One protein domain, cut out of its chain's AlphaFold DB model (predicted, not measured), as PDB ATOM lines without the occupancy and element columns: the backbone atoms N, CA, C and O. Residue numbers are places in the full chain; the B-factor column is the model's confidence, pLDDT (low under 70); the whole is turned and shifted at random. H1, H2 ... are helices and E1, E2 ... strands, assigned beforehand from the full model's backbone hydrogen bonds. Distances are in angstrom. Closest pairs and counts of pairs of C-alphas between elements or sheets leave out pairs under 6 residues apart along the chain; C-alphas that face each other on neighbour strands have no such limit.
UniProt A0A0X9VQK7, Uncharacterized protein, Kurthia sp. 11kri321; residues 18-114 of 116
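What this domain is: This is residues 18 to 114 of the 116 residues of an uncharacterized protein of Kurthia sp. 11kri321 (UniProt A0A0X9VQK7). A wall of three antiparallel strands, E1 E2 E3, has H1 and H3 over one face, making two layers, and its other face is bare. H4 packs crosswise on H3, away from the sheet, and H2 follows at the end of E3. The printed part has 97 residues, with four named helices and three named strands in the order H1 E1 E2 E3 H2 H3 H4, and is of mixed class, helices and strands. It is compact, with a radius of gyration of the C-alphas of 12.8 A and spans of 32 by 31 by 21 A.

How they stand to each other: E1, residues 40 to 45, E2, residues 49 to 55, and E3, residues 58 to 64, form a meander, each strand the antiparallel neighbour of the one before, in two hairpins. Within hydrogen-bond range are N 42 and O 52, 2.9 A, and N 51 and O 62, 2.8 A. H1, residues 18 to 33, is on the sheet over E1 and E2, along the strands, at a height over the sheet of 9.4 A. H3, residues 79 to 90, is on the same face over E3, slantwise to the strands at 34 degrees on the local plane. Residues 80 to 81 of H3 alone touch H1, at a steep tilt of 47 degrees; the closest C-alphas, of Val 24 and Asp 81, are 6.0 A apart. H2, residues 66 to 75, touches H3 at a steep tilt of 68 degrees, only just short of about perpendicular, closest at C-alphas 72 and 79, 5.2 A. H4, residues 101 to 112, touches H3 about perpendicular, at 79 degrees, closest at C-alphas 82 and 106, 5.4 A. Every O i to N i+4 pair is within hydrogen-bond range in H1, H2 and H3; in H4, 5 of 8 are.

Where its parts are: H1 runs 22.1 A from C-alpha 18 at (137.352, 141.709, 134.150). E3 measures 20.6 A, E2 19.5 A, H4 17.1 A, ending at C-alpha 112, (139.079, 121.284, 115.265).

The domain as a whole: The printed part has no cut and no long link. Its farthest C-alphas, of Arg 47 and Glu 99, are 35.6 A apart. The pLDDT is under 70 in residues 97 to 101 and 107 to 114.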
ATOM      1  N   ARG A  18     136.369 141.794 133.063       88.75
ATOM      2  CA  ARG A  18     137.352 141.709 134.150       88.75
ATOM      3  C   ARG A  18     137.115 140.549 135.105       88.75
ATOM      4  O   ARG A  18     138.077 139.901 135.516       88.75
ATOM      5  N   LYS A  19     135.864 140.303 135.494       88.88
ATOM      6  CA  LYS A  19     135.522 139.191 136.387       88.88
ATOM      7  C   LYS A  19     135.692 137.854 135.663       88.88
ATOM      8  O   LYS A  19     136.207 136.911 136.258       88.88
ATOM      9  N   PHE A  20     135.306 137.799 134.389       87.50
ATOM     10  CA  PHE A  20     135.472 136.636 133.525       87.50
ATOM     11  C   PHE A  20     136.954 136.286 133.349       87.50
ATOM     12  O   PHE A  20     137.365 135.193 133.732       87.50
ATOM     13  N   PHE A  21     137.773 137.251 132.920       91.06
ATOM     14  CA  PHE A  21     139.221 137.095 132.775       91.06
ATOM     15  C   PHE A  21     139.882 136.578 134.051       91.06
ATOM     16  O   PHE A  21     140.536 135.542 134.025       91.06
ATOM     17  N   LYS A  22     139.661 137.239 135.198       90.69
ATOM     18  CA  LYS A  22     140.263 136.808 136.471       90.69
ATOM     19  C   LYS A  22     139.913 135.366 136.826       90.69
ATOM     20  O   LYS A  22     140.759 134.652 137.355       90.69
ATOM     21  N   LYS A  23     138.679 134.935 136.551       89.94
ATOM     22  CA  LYS A  23     138.257 133.566 136.844       89.94
ATOM     23  C   LYS A  23     138.904 132.558 135.899       89.94
ATOM     24  O   LYS A  23     139.387 131.538 136.376       89.94
ATOM     25  N   VAL A  24     138.967 132.850 134.600       89.44
ATOM     26  CA  VAL A  24     139.651 131.984 133.626       89.44
ATOM     27  C   VAL A  24     141.134 131.841 133.968       89.44
ATOM     28  O   VAL A  24     141.652 130.732 134.027       89.44
ATOM     29  N   VAL A  25     141.800 132.954 134.271       90.88
ATOM     30  CA  VAL A  25     143.213 132.969 134.663       90.88
ATOM     31  C   VAL A  25     143.448 132.174 135.945       90.88
ATOM     32  O   VAL A  25     144.395 131.399 136.027       90.88
ATOM     33  N   HIS A  26     142.565 132.319 136.933       90.31
ATOM     34  CA  HIS A  26     142.640 131.536 138.160       90.31
ATOM     35  C   HIS A  26     142.438 130.033 137.911       90.31
ATOM     36  O   HIS A  26     143.144 129.216 138.494       90.31
ATOM     37  N   ASP A  27     141.520 129.653 137.022       88.94
ATOM     38  CA  ASP A  27     141.296 128.247 136.678       88.94
ATOM     39  C   ASP A  27     142.505 127.643 135.938       88.94
ATOM     40  O   ASP A  27     142.905 126.515 136.233       88.94
ATOM     41  N   ALA A  28     143.141 128.407 135.041       88.06
ATOM     42  CA  ALA A  28     144.397 128.014 134.404       88.06
ATOM     43  C   ALA A  28     145.540 127.882 135.428       88.06
ATOM     44  O   ALA A  28     146.294 126.911 135.385       88.06
ATOM     45  N   TYR A  29     145.629 128.804 136.392       90.00
ATOM     46  CA  TYR A  29     146.594 128.733 137.491       90.00
ATOM     47  C   TYR A  29     146.433 127.465 138.328       90.00
ATOM     48  O   TYR A  29     147.406 126.747 138.522       90.00
ATOM     49  N   LEU A  30     145.213 127.139 138.768       89.00
ATOM     50  CA  LEU A  30     144.958 125.920 139.544       89.00
ATOM     51  C   LEU A  30     145.357 124.653 138.779       89.00
ATOM     52  O   LEU A  30     145.770 123.664 139.383       89.00
ATOM     53  N   GLN A  31     145.229 124.673 137.451       86.94
ATOM     54  CA  GLN A  31     145.661 123.567 136.606       86.94
ATOM     55  C   GLN A  31     147.189 123.462 136.521       86.94
ATOM     56  O   GLN A  31     147.712 122.352 136.572       86.94
ATOM     57  N   LEU A  32     147.902 124.586 136.422       87.62
ATOM     58  CA  LEU A  32     149.369 124.614 136.452       87.62
ATOM     59  C   LEU A  32     149.916 124.226 137.829       87.62
ATOM     60  O   LEU A  32     150.880 123.474 137.910       87.62
ATOM     61  N   GLN A  33     149.256 124.666 138.900       90.06
ATOM     62  CA  GLN A  33     149.633 124.360 140.278       90.06
ATOM     63  C   GLN A  33     149.542 122.857 140.595       90.06
ATOM     64  O   GLN A  33     150.272 122.349 141.441       90.06
ATOM     65  N   GLN A  34     148.659 122.125 139.903       87.81
ATOM     66  CA  GLN A  34     148.598 120.660 139.990       87.81
ATOM     67  C   GLN A  34     149.827 119.975 139.381       87.81
ATOM     68  O   GLN A  34     150.132 118.848 139.757       87.81
ATOM     69  N   TRP A  35     150.507 120.617 138.429       86.75
ATOM     70  CA  TRP A  35     151.720 120.083 137.801       86.75
ATOM     71  C   TRP A  35     152.993 120.503 138.526       86.75
ATOM     72  O   TRP A  35     153.998 119.792 138.471       86.75
ATOM     73  N   ASP A  36     152.961 121.675 139.153       86.19
ATOM     74  CA  ASP A  36     154.079 122.257 139.873       86.19
ATOM     75  C   ASP A  36     153.549 123.244 140.923       86.19
ATOM     76  O   ASP A  36     152.882 124.224 140.598       86.19
ATOM     77  N   SER A  37     153.828 122.990 142.200       87.00
ATOM     78  CA  SER A  37     153.365 123.846 143.294       87.00
ATOM     79  C   SER A  37     154.080 125.197 143.360       87.00
ATOM     80  O   SER A  37     153.578 126.099 144.029       87.00
ATOM     81  N   GLU A  38     155.225 125.352 142.689       90.69
ATOM     82  CA  GLU A  38     156.047 126.571 142.706       90.69
ATOM     83  C   GLU A  38     155.613 127.608 141.663       90.69
ATOM     84  O   GLU A  38     156.249 128.650 141.497       90.69
ATOM     85  N   VAL A  39     154.515 127.351 140.951       91.75
ATOM     86  CA  VAL A  39     154.002 128.267 139.933       91.75
ATOM     87  C   VAL A  39     153.606 129.597 140.545       91.75
ATOM     88  O   VAL A  39     152.802 129.666 141.477       91.75
ATOM     89  N   VAL A  40     154.104 130.667 139.932       91.75
ATOM     90  CA  VAL A  40     153.719 132.038 140.263       91.75
ATOM     91  C   VAL A  40     152.899 132.605 139.117       91.75
ATOM     92  O   VAL A  40     153.287 132.504 137.951       91.75
ATOM     93  N   LEU A  41     151.759 133.207 139.450       91.88
ATOM     94  CA  LEU A  41     150.888 133.873 138.493       91.88
ATOM     95  C   LEU A  41     150.633 135.318 138.915       91.88
ATOM     96  O   LEU A  41     150.186 135.588 140.027       91.88
ATOM     97  N   GLU A  42     150.841 136.234 137.976       91.94
ATOM     98  CA  GLU A  42     150.512 137.648 138.109       91.94
ATOM     99  C   GLU A  42     149.466 138.017 137.055       91.94
ATOM    100  O   GLU A  42     149.659 137.787 135.860       91.94
ATOM    101  N   ALA A  43     148.341 138.585 137.497       90.94
ATOM    102  CA  ALA A  43     147.258 139.004 136.616       90.94
ATOM    103  C   ALA A  43     146.940 140.488 136.799       90.94
ATOM    104  O   ALA A  43     146.498 140.923 137.866       90.94
ATOM    105  N   GLU A  44     147.080 141.249 135.721       91.56
ATOM    106  CA  GLU A  44     146.775 142.675 135.667       91.56
ATOM    107  C   GLU A  44     145.589 142.928 134.735       91.56
ATOM    108  O   GLU A  44     145.424 142.273 133.712       91.56
ATOM    109  N   ALA A  45     144.719 143.865 135.113       88.94
ATOM    110  CA  ALA A  45     143.494 144.174 134.373       88.94
ATOM    111  C   ALA A  45     143.155 145.667 134.500       88.94
ATOM    112  O   ALA A  45     142.116 146.030 135.060       88.94
ATOM    113  N   TRP A  46     144.094 146.523 134.082       80.56
ATOM    114  CA  TRP A  46     143.971 147.987 134.145       80.56
ATOM    115  C   TRP A  46     143.799 148.606 132.758       80.56
ATOM    116  O   TRP A  46     142.724 149.112 132.454       80.56
ATOM    117  N   ARG A  47     144.831 148.545 131.907       83.75
ATOM    118  CA  ARG A  47     144.757 148.975 130.495       83.75
ATOM    119  C   ARG A  47     144.650 147.785 129.550       83.75
ATOM    120  O   ARG A  47     143.843 147.792 128.628       83.75
ATOM    121  N   LEU A  48     145.446 146.762 129.836       90.94
ATOM    122  CA  LEU A  48     145.395 145.453 129.210       90.94
ATOM    123  C   LEU A  48     145.087 144.405 130.278       90.94
ATOM    124  O   LEU A  48     145.279 144.633 131.477       90.94
ATOM    125  N   TYR A  49     144.582 143.276 129.807       93.19
ATOM    126  CA  TYR A  49     144.364 142.056 130.561       93.19
ATOM    127  C   TYR A  49     145.586 141.174 130.367       93.19
ATOM    128  O   TYR A  49     145.673 140.424 129.396       93.19
ATOM    129  N   THR A  50     146.565 141.328 131.250       93.25
ATOM    130  CA  THR A  50     147.861 140.662 131.144       93.25
ATOM    131  C   THR A  50     147.965 139.555 132.176       93.25
ATOM    132  O   THR A  50     147.557 139.722 133.325       93.25
ATOM    133  N   VAL A  51     148.522 138.427 131.754       93.44
ATOM    134  CA  VAL A  51     148.870 137.294 132.605       93.44
ATOM    135  C   VAL A  51     150.349 137.024 132.422       93.44
ATOM    136  O   VAL A  51     150.801 136.859 131.289       93.44
ATOM    137  N   LYS A  52     151.085 136.960 133.525       93.25
ATOM    138  CA  LYS A  52     152.458 136.465 133.561       93.25
ATOM    139  C   LYS A  52     152.502 135.217 134.422       93.25
ATOM    140  O   LYS A  52     151.902 135.184 135.495       93.25
ATOM    141  N   ILE A  53     153.183 134.193 133.931       92.38
ATOM    142  CA  ILE A  53     153.283 132.885 134.571       92.38
ATOM    143  C   ILE A  53     154.757 132.523 134.651       92.38
ATOM    144  O   ILE A  53     155.423 132.464 133.621       92.38
ATOM    145  N   GLN A  54     155.244 132.258 135.858       92.56
ATOM    146  CA  GLN A  54     156.532 131.605 136.074       92.56
ATOM    147  C   GLN A  54     156.271 130.123 136.326       92.56
ATOM    148  O   GLN A  54     155.580 129.768 137.281       92.56
ATOM    149  N   TYR A  55     156.798 129.265 135.458       89.50
ATOM    150  CA  TYR A  55     156.646 127.814 135.539       89.50
ATOM    151  C   TYR A  55     157.987 127.156 135.209       89.50
ATOM    152  O   TYR A  55     158.538 127.384 134.132       89.50
ATOM    153  N   ARG A  56     158.528 126.353 136.137       87.12
ATOM    154  CA  ARG A  56     159.803 125.620 135.984       87.12
ATOM    155  C   ARG A  56     160.979 126.476 135.496       87.12
ATOM    156  O   ARG A  56     161.733 126.076 134.611       87.12
ATOM    157  N   GLY A  57     161.115 127.676 136.056       86.19
ATOM    158  CA  GLY A  57     162.186 128.612 135.702       86.19
ATOM    159  C   GLY A  57     162.023 129.295 134.338       86.19
ATOM    160  O   GLY A  57     162.934 129.998 133.910       86.19
ATOM    161  N   GLN A  58     160.884 129.118 133.661       90.88
ATOM    162  CA  GLN A  58     160.527 129.867 132.459       90.88
ATOM    163  C   GLN A  58     159.388 130.845 132.731       90.88
ATOM    164  O   GLN A  58     158.455 130.554 133.482       90.88
ATOM    165  N   SER A  59     159.468 131.995 132.065       91.75
ATOM    166  CA  SER A  59     158.470 133.054 132.134       91.75
ATOM    167  C   SER A  59     157.640 133.068 130.859       91.75
ATOM    168  O   SER A  59     158.185 133.210 129.767       91.75
ATOM    169  N   TYR A  60     156.323 133.020 131.011       93.00
ATOM    170  CA  TYR A  60     155.358 133.125 129.924       93.00
ATOM    171  C   TYR A  60     154.466 134.337 130.140       93.00
ATOM    172  O   TYR A  60     154.094 134.647 131.274       93.00
ATOM    173  N   GLN A  61     154.095 135.018 129.060       93.19
ATOM    174  CA  GLN A  61     153.226 136.185 129.145       93.19
ATOM    175  C   GLN A  61     152.186 136.186 128.031       93.19
ATOM    176  O   GLN A  61     152.487 135.934 126.868       93.19
ATOM    177  N   VAL A  62     150.951 136.529 128.378       93.19
ATOM    178  CA  VAL A  62     149.886 136.795 127.409       93.19
ATOM    179  C   VAL A  62     149.156 138.074 127.793       93.19
ATOM    180  O   VAL A  62     149.022 138.391 128.975       93.19
ATOM    181  N   ALA A  63     148.721 138.844 126.802       93.75
ATOM    182  CA  ALA A  63     147.978 140.077 127.007       93.75
ATOM    183  C   ALA A  63     146.797 140.150 126.041       93.75
ATOM    184  O   ALA A  63     146.935 139.801 124.875       93.75
ATOM    185  N   PHE A  64     145.669 140.647 126.540       93.44
ATOM    186  CA  PHE A  64     144.458 140.893 125.767       93.44
ATOM    187  C   PHE A  64     143.943 142.310 126.019       93.44
ATOM    188  O   PHE A  64     144.075 142.874 127.108       93.44
ATOM    189  N   THR A  65     143.300 142.888 125.022       94.06
ATOM    190  CA  THR A  65     142.468 144.082 125.136       94.06
ATOM    191  C   THR A  65     141.090 143.715 125.686       94.06
ATOM    192  O   THR A  65     140.664 142.561 125.642       94.06
ATOM    193  N   LYS A  66     140.343 144.704 126.194       91.31
ATOM    194  CA  LYS A  66     138.957 144.473 126.637       91.31
ATOM    195  C   LYS A  66     138.093 143.889 125.513       91.31
ATOM    196  O   LYS A  66     137.337 142.961 125.768       91.31
ATOM    197  N   SER A  67     138.235 144.420 124.300       90.75
ATOM    198  CA  SER A  67     137.457 143.993 123.137       90.75
ATOM    199  C   SER A  67     137.711 142.530 122.785       90.75
ATOM    200  O   SER A  67     136.764 141.802 122.522       90.75
ATOM    201  N   GLU A  68     138.964 142.070 122.845       91.38
ATOM    202  CA  GLU A  68     139.292 140.654 122.629       91.38
ATOM    203  C   GLU A  68     138.662 139.759 123.698       91.38
ATOM    204  O   GLU A  68     138.093 138.724 123.361       91.38
ATOM    205  N   ILE A  69     138.692 140.171 124.973       90.50
ATOM    206  CA  ILE A  69     138.015 139.428 126.045       90.50
ATOM    207  C   ILE A  69     136.507 139.356 125.793       90.50
ATOM    208  O   ILE A  69     135.939 138.279 125.938       90.50
ATOM    209  N   ASP A  70     135.866 140.464 125.410       88.75
ATOM    210  CA  ASP A  70     134.426 140.488 125.134       88.75
ATOM    211  C   ASP A  70     134.065 139.564 123.954       88.75
ATOM    212  O   ASP A  70     133.111 138.794 124.052       88.75
ATOM    213  N   ILE A  71     134.850 139.592 122.869       90.44
ATOM    214  CA  ILE A  71     134.658 138.724 121.695       90.44
ATOM    215  C   ILE A  71     134.801 137.253 122.093       90.44
ATOM    216  O   ILE A  71     133.912 136.451 121.813       90.44
ATOM    217  N   LEU A  72     135.882 136.895 122.793       88.88
ATOM    218  CA  LEU A  72     136.125 135.521 123.240       88.88
ATOM    219  C   LEU A  72     135.044 135.058 124.228       88.88
ATOM    220  O   LEU A  72     134.573 133.926 124.156       88.88
ATOM    221  N   GLN A  73     134.604 135.933 125.131       87.50
ATOM    222  CA  GLN A  73     133.540 135.631 126.087       87.50
ATOM    223  C   GLN A  73     132.202 135.335 125.388       87.50
ATOM    224  O   GLN A  73     131.454 134.478 125.859       87.50
ATOM    225  N   GLN A  74     131.905 136.012 124.275       85.44
ATOM    226  CA  GLN A  74     130.700 135.776 123.472       85.44
ATOM    227  C   GLN A  74     130.814 134.554 122.556       85.44
ATOM    228  O   GLN A  74     129.818 133.871 122.333       85.44
ATOM    229  N   GLU A  75     132.007 134.274 122.030       85.25
ATOM    230  CA  GLU A  75     132.226 133.184 121.079       85.25
ATOM    231  C   GLU A  75     131.966 131.810 121.709       85.25
ATOM    232  O   GLU A  75     131.306 130.954 121.118       85.25
ATOM    233  N   SER A  76     132.498 131.573 122.909       82.38
ATOM    234  CA  SER A  76     132.269 130.327 123.637       82.38
ATOM    235  C   SER A  76     132.653 130.463 125.111       82.38
ATOM    236  O   SER A  76     133.644 131.125 125.426       82.38
ATOM    237  N   PRO A  77     131.979 129.738 126.029       82.50
ATOM    238  CA  PRO A  77     132.322 129.719 127.455       82.50
ATOM    239  C   PRO A  77     133.769 129.319 127.797       82.50
ATOM    240  O   PRO A  77     134.177 129.478 128.949       82.50
ATOM    241  N   TYR A  78     134.515 128.764 126.834       84.50
ATOM    242  CA  TYR A  78     135.915 128.351 126.982       84.50
ATOM    243  C   TYR A  78     136.881 129.039 126.003       84.50
ATOM    244  O   TYR A  78     138.067 128.726 126.036       84.50
ATOM    245  N   ALA A  79     136.435 129.950 125.127       86.81
ATOM    246  CA  ALA A  79     137.323 130.511 124.096       86.81
ATOM    247  C   ALA A  79     138.498 131.302 124.696       86.81
ATOM    248  O   ALA A  79     139.618 131.229 124.198       86.81
ATOM    249  N   LEU A  80     138.280 132.004 125.814       88.50
ATOM    250  CA  LEU A  80     139.367 132.695 126.509       88.50
ATOM    251  C   LEU A  80     140.365 131.718 127.143       88.50
ATOM    252  O   LEU A  80     141.570 131.946 127.064       88.50
ATOM    253  N   ASP A  81     139.882 130.622 127.738       89.81
ATOM    254  CA  ASP A  81     140.748 129.557 128.250       89.81
ATOM    255  C   ASP A  81     141.643 129.033 127.113       89.81
ATOM    256  O   ASP A  81     142.859 128.948 127.263       89.81
ATOM    257  N   GLN A  82     141.051 128.750 125.950       88.56
ATOM    258  CA  GLN A  82     141.763 128.265 124.764       88.56
ATOM    259  C   GLN A  82     142.835 129.240 124.299       88.56
ATOM    260  O   GLN A  82     143.977 128.833 124.102       88.56
ATOM    261  N   ALA A  83     142.483 130.520 124.160       90.00
ATOM    262  CA  ALA A  83     143.412 131.550 123.725       90.00
ATOM    263  C   ALA A  83     144.628 131.626 124.659       90.00
ATOM    264  O   ALA A  83     145.765 131.597 124.191       90.00
ATOM    265  N   ILE A  84     144.402 131.637 125.977       90.50
ATOM    266  CA  ILE A  84     145.484 131.640 126.970       90.50
ATOM    267  C   ILE A  84     146.376 130.410 126.793       90.50
ATOM    268  O   ILE A  84     147.581 130.560 126.606       90.50
ATOM    269  N   TRP A  85     145.807 129.202 126.795       90.31
ATOM    270  CA  TRP A  85     146.598 127.974 126.684       90.31
ATOM    271  C   TRP A  85     147.383 127.897 125.373       90.31
ATOM    272  O   TRP A  85     148.565 127.564 125.396       90.31
ATOM    273  N   LEU A  86     146.774 128.263 124.244       88.44
ATOM    274  CA  LEU A  86     147.448 128.295 122.946       88.44
ATOM    275  C   LEU A  86     148.631 129.268 122.942       88.44
ATOM    276  O   LEU A  86     149.703 128.896 122.471       88.44
ATOM    277  N   HIS A  87     148.471 130.471 123.499       89.88
ATOM    278  CA  HIS A  87     149.565 131.439 123.601       89.88
ATOM    279  C   HIS A  87     150.717 130.930 124.468       89.88
ATOM    280  O   HIS A  87     151.878 131.159 124.129       89.88
ATOM    281  N   LEU A  88     150.420 130.234 125.569       88.81
ATOM    282  CA  LEU A  88     151.451 129.652 126.430       88.81
ATOM    283  C   LEU A  88     152.193 128.509 125.720       88.81
ATOM    284  O   LEU A  88     153.420 128.459 125.748       88.81
ATOM    285  N   ILE A  89     151.469 127.628 125.022       88.50
ATOM    286  CA  ILE A  89     152.056 126.520 124.248       88.50
ATOM    287  C   ILE A  89     152.942 127.054 123.120       88.50
ATOM    288  O   ILE A  89     154.039 126.547 122.906       88.50
ATOM    289  N   GLN A  90     152.504 128.104 122.418       88.62
ATOM    290  CA  GLN A  90     153.296 128.758 121.368       88.62
ATOM    291  C   GLN A  90     154.607 129.355 121.895       88.62
ATOM    292  O   GLN A  90     155.576 129.443 121.148       88.62
ATOM    293  N   GLN A  91     154.652 129.732 123.174       89.50
ATOM    294  CA  GLN A  91     155.862 130.203 123.854       89.50
ATOM    295  C   GLN A  91     156.736 129.059 124.394       89.50
ATOM    296  O   GLN A  91     157.776 129.321 124.991       89.50
ATOM    297  N   GLY A  92     156.341 127.799 124.191       87.38
ATOM    298  CA  GLY A  92     157.106 126.624 124.603       87.38
ATOM    299  C   GLY A  92     156.624 125.960 125.893       87.38
ATOM    300  O   GLY A  92     157.311 125.071 126.394       87.38
ATOM    301  N   LEU A  93     155.457 126.341 126.436       86.88
ATOM    302  CA  LEU A  93     154.876 125.627 127.573       86.88
ATOM    303  C   LEU A  93     154.507 124.193 127.161       86.88
ATOM    304  O   LEU A  93     153.658 123.972 126.295       86.88
ATOM    305  N   VAL A  94     155.109 123.212 127.830       83.56
ATOM    306  CA  VAL A  94     154.816 121.792 127.610       83.56
ATOM    307  C   VAL A  94     153.651 121.361 128.499       83.56
ATOM    308  O   VAL A  94     153.745 121.404 129.726       83.56
ATOM    309  N   ILE A  95     152.560 120.909 127.878       81.12
ATOM    310  CA  ILE A  95     151.395 120.366 128.587       81.12
ATOM    311  C   ILE A  95     151.767 119.016 129.206       81.12
ATOM    312  O   ILE A  95     152.210 118.104 128.506       81.12
ATOM    313  N   GLN A  96     151.564 118.880 130.517       78.31
ATOM    314  CA  GLN A  96     151.741 117.607 131.217       78.31
ATOM    315  C   GLN A  96     150.504 116.710 131.024       78.31
ATOM    316  O   GLN A  96     149.398 117.230 130.826       78.31
ATOM    317  N   PRO A  97     150.651 115.374 131.124       68.44
ATOM    318  CA  PRO A  97     149.507 114.475 131.226       68.44
ATOM    319  C   PRO A  97     148.585 114.944 132.354       68.44
ATOM    320  O   PRO A  97     149.037 115.210 133.466       68.44
ATOM    321  N   PHE A  98     147.298 115.098 132.059       67.06
ATOM    322  CA  PHE A  98     146.324 115.614 133.011       67.06
ATOM    323  C   PHE A  98     145.232 114.579 133.262       67.06
ATOM    324  O   PHE A  98     144.659 114.018 132.332       67.06
ATOM    325  N   GLU A  99     144.896 114.376 134.533       56.00
ATOM    326  CA  GLU A  99     143.703 113.636 134.927       56.00
ATOM    327  C   GLU A  99     142.553 114.636 135.110       56.00
ATOM    328  O   GLU A  99     142.446 115.346 136.114       56.00
ATOM    329  N   GLY A 100     141.705 114.780 134.087       60.38
ATOM    330  CA  GLY A 100     140.515 115.624 134.186       60.38
ATOM    331  C   GLY A 100     139.933 116.107 132.862       60.38
ATOM    332  O   GLY A 100     140.555 116.063 131.809       60.38
ATOM    333  N   ASN A 101     138.711 116.635 132.936       64.81
ATOM    334  CA  ASN A 101     137.935 117.048 131.762       64.81
ATOM    335  C   ASN A 101     138.187 118.493 131.303       64.81
ATOM    336  O   ASN A 101     137.555 118.952 130.356       64.81
ATOM    337  N   TYR A 102     139.021 119.260 132.011       71.75
ATOM    338  CA  TYR A 102     139.185 120.688 131.737       71.75
ATOM    339  C   TYR A 102     140.051 120.935 130.498       71.75
ATOM    340  O   TYR A 102     139.554 121.464 129.507       71.75
ATOM    341  N   LEU A 103     141.313 120.493 130.522       73.81
ATOM    342  CA  LEU A 103     142.223 120.660 129.389       73.81
ATOM    343  C   LEU A 103     141.765 119.889 128.154       73.81
ATOM    344  O   LEU A 103     141.958 120.381 127.051       73.81
ATOM    345  N   SER A 104     141.083 118.751 128.310       70.06
ATOM    346  CA  SER A 104     140.463 118.066 127.172       70.06
ATOM    347  C   SER A 104     139.380 118.935 126.526       70.06
ATOM    348  O   SER A 104     139.448 119.200 125.334       70.06
ATOM    349  N   LYS A 105     138.435 119.499 127.287       70.88
ATOM    350  CA  LYS A 105     137.406 120.398 126.723       70.88
ATOM    351  C   LYS A 105     137.995 121.640 126.052       70.88
ATOM    352  O   LYS A 105     137.512 122.046 124.993       70.88
ATOM    353  N   VAL A 106     139.024 122.230 126.657       73.31
ATOM    354  CA  VAL A 106     139.704 123.422 126.136       73.31
ATOM    355  C   VAL A 106     140.490 123.077 124.861       73.31
ATOM    356  O   VAL A 106     140.273 123.677 123.812       73.31
ATOM    357  N   LEU A 107     141.357 122.067 124.891       69.88
ATOM    358  CA  LEU A 107     142.266 121.774 123.778       69.88
ATOM    359  C   LEU A 107     141.590 121.013 122.625       69.88
ATOM    360  O   LEU A 107     141.916 121.273 121.469       69.88
ATOM    361  N   THR A 108     140.610 120.140 122.885       61.75
ATOM    362  CA  THR A 108     139.908 119.387 121.825       61.75
ATOM    363  C   THR A 108     139.144 120.308 120.869       61.75
ATOM    364  O   THR A 108     139.177 120.105 119.658       61.75
ATOM    365  N   SER A 109     138.517 121.365 121.385       52.75
ATOM    366  CA  SER A 109     137.789 122.348 120.568       52.75
ATOM    367  C   SER A 109     138.712 123.309 119.802       52.75
ATOM    368  O   SER A 109     138.319 123.850 118.770       52.75
ATOM    369  N   SER A 110     139.962 123.460 120.251       52.75
ATOM    370  CA  SER A 110     140.990 124.278 119.591       52.75
ATOM    371  C   SER A 110     141.609 123.573 118.378       52.75
ATOM    372  O   SER A 110     141.946 124.214 117.384       52.75
ATOM    373  N   ILE A 111     141.746 122.242 118.441       49.38
ATOM    374  CA  ILE A 111     142.326 121.426 117.362       49.38
ATOM    375  C   ILE A 111     141.378 121.343 116.153       49.38
ATOM    376  O   ILE A 111     141.846 121.376 115.019       49.38
ATOM    377  N   GLN A 112     140.057 121.324 116.364       42.12
ATOM    378  CA  GLN A 112     139.079 121.284 115.265       42.12
ATOM    379  C   GLN A 112     139.085 122.542 114.376       42.12
ATOM    380  O   GLN A 112     138.819 122.426 113.185       42.12
ATOM    381  N   ARG A 113     139.453 123.724 114.894       45.41
ATOM    382  CA  ARG A 113     139.489 124.974 114.102       45.41
ATOM    383  C   ARG A 113     140.692 125.112 113.163       45.41
ATOM    384  O   ARG A 113     140.703 126.023 112.350       45.41
ATOM    385  N   LYS A 114     141.713 124.252 113.264       41.12
ATOM    386  CA  LYS A 114     142.865 124.258 112.337       41.12
ATOM    387  C   LYS A 114     142.658 123.389 111.090       41.12
ATOM    388  O   LYS A 114     143.544 123.348 110.244       41.12
TER     389      LYS A 114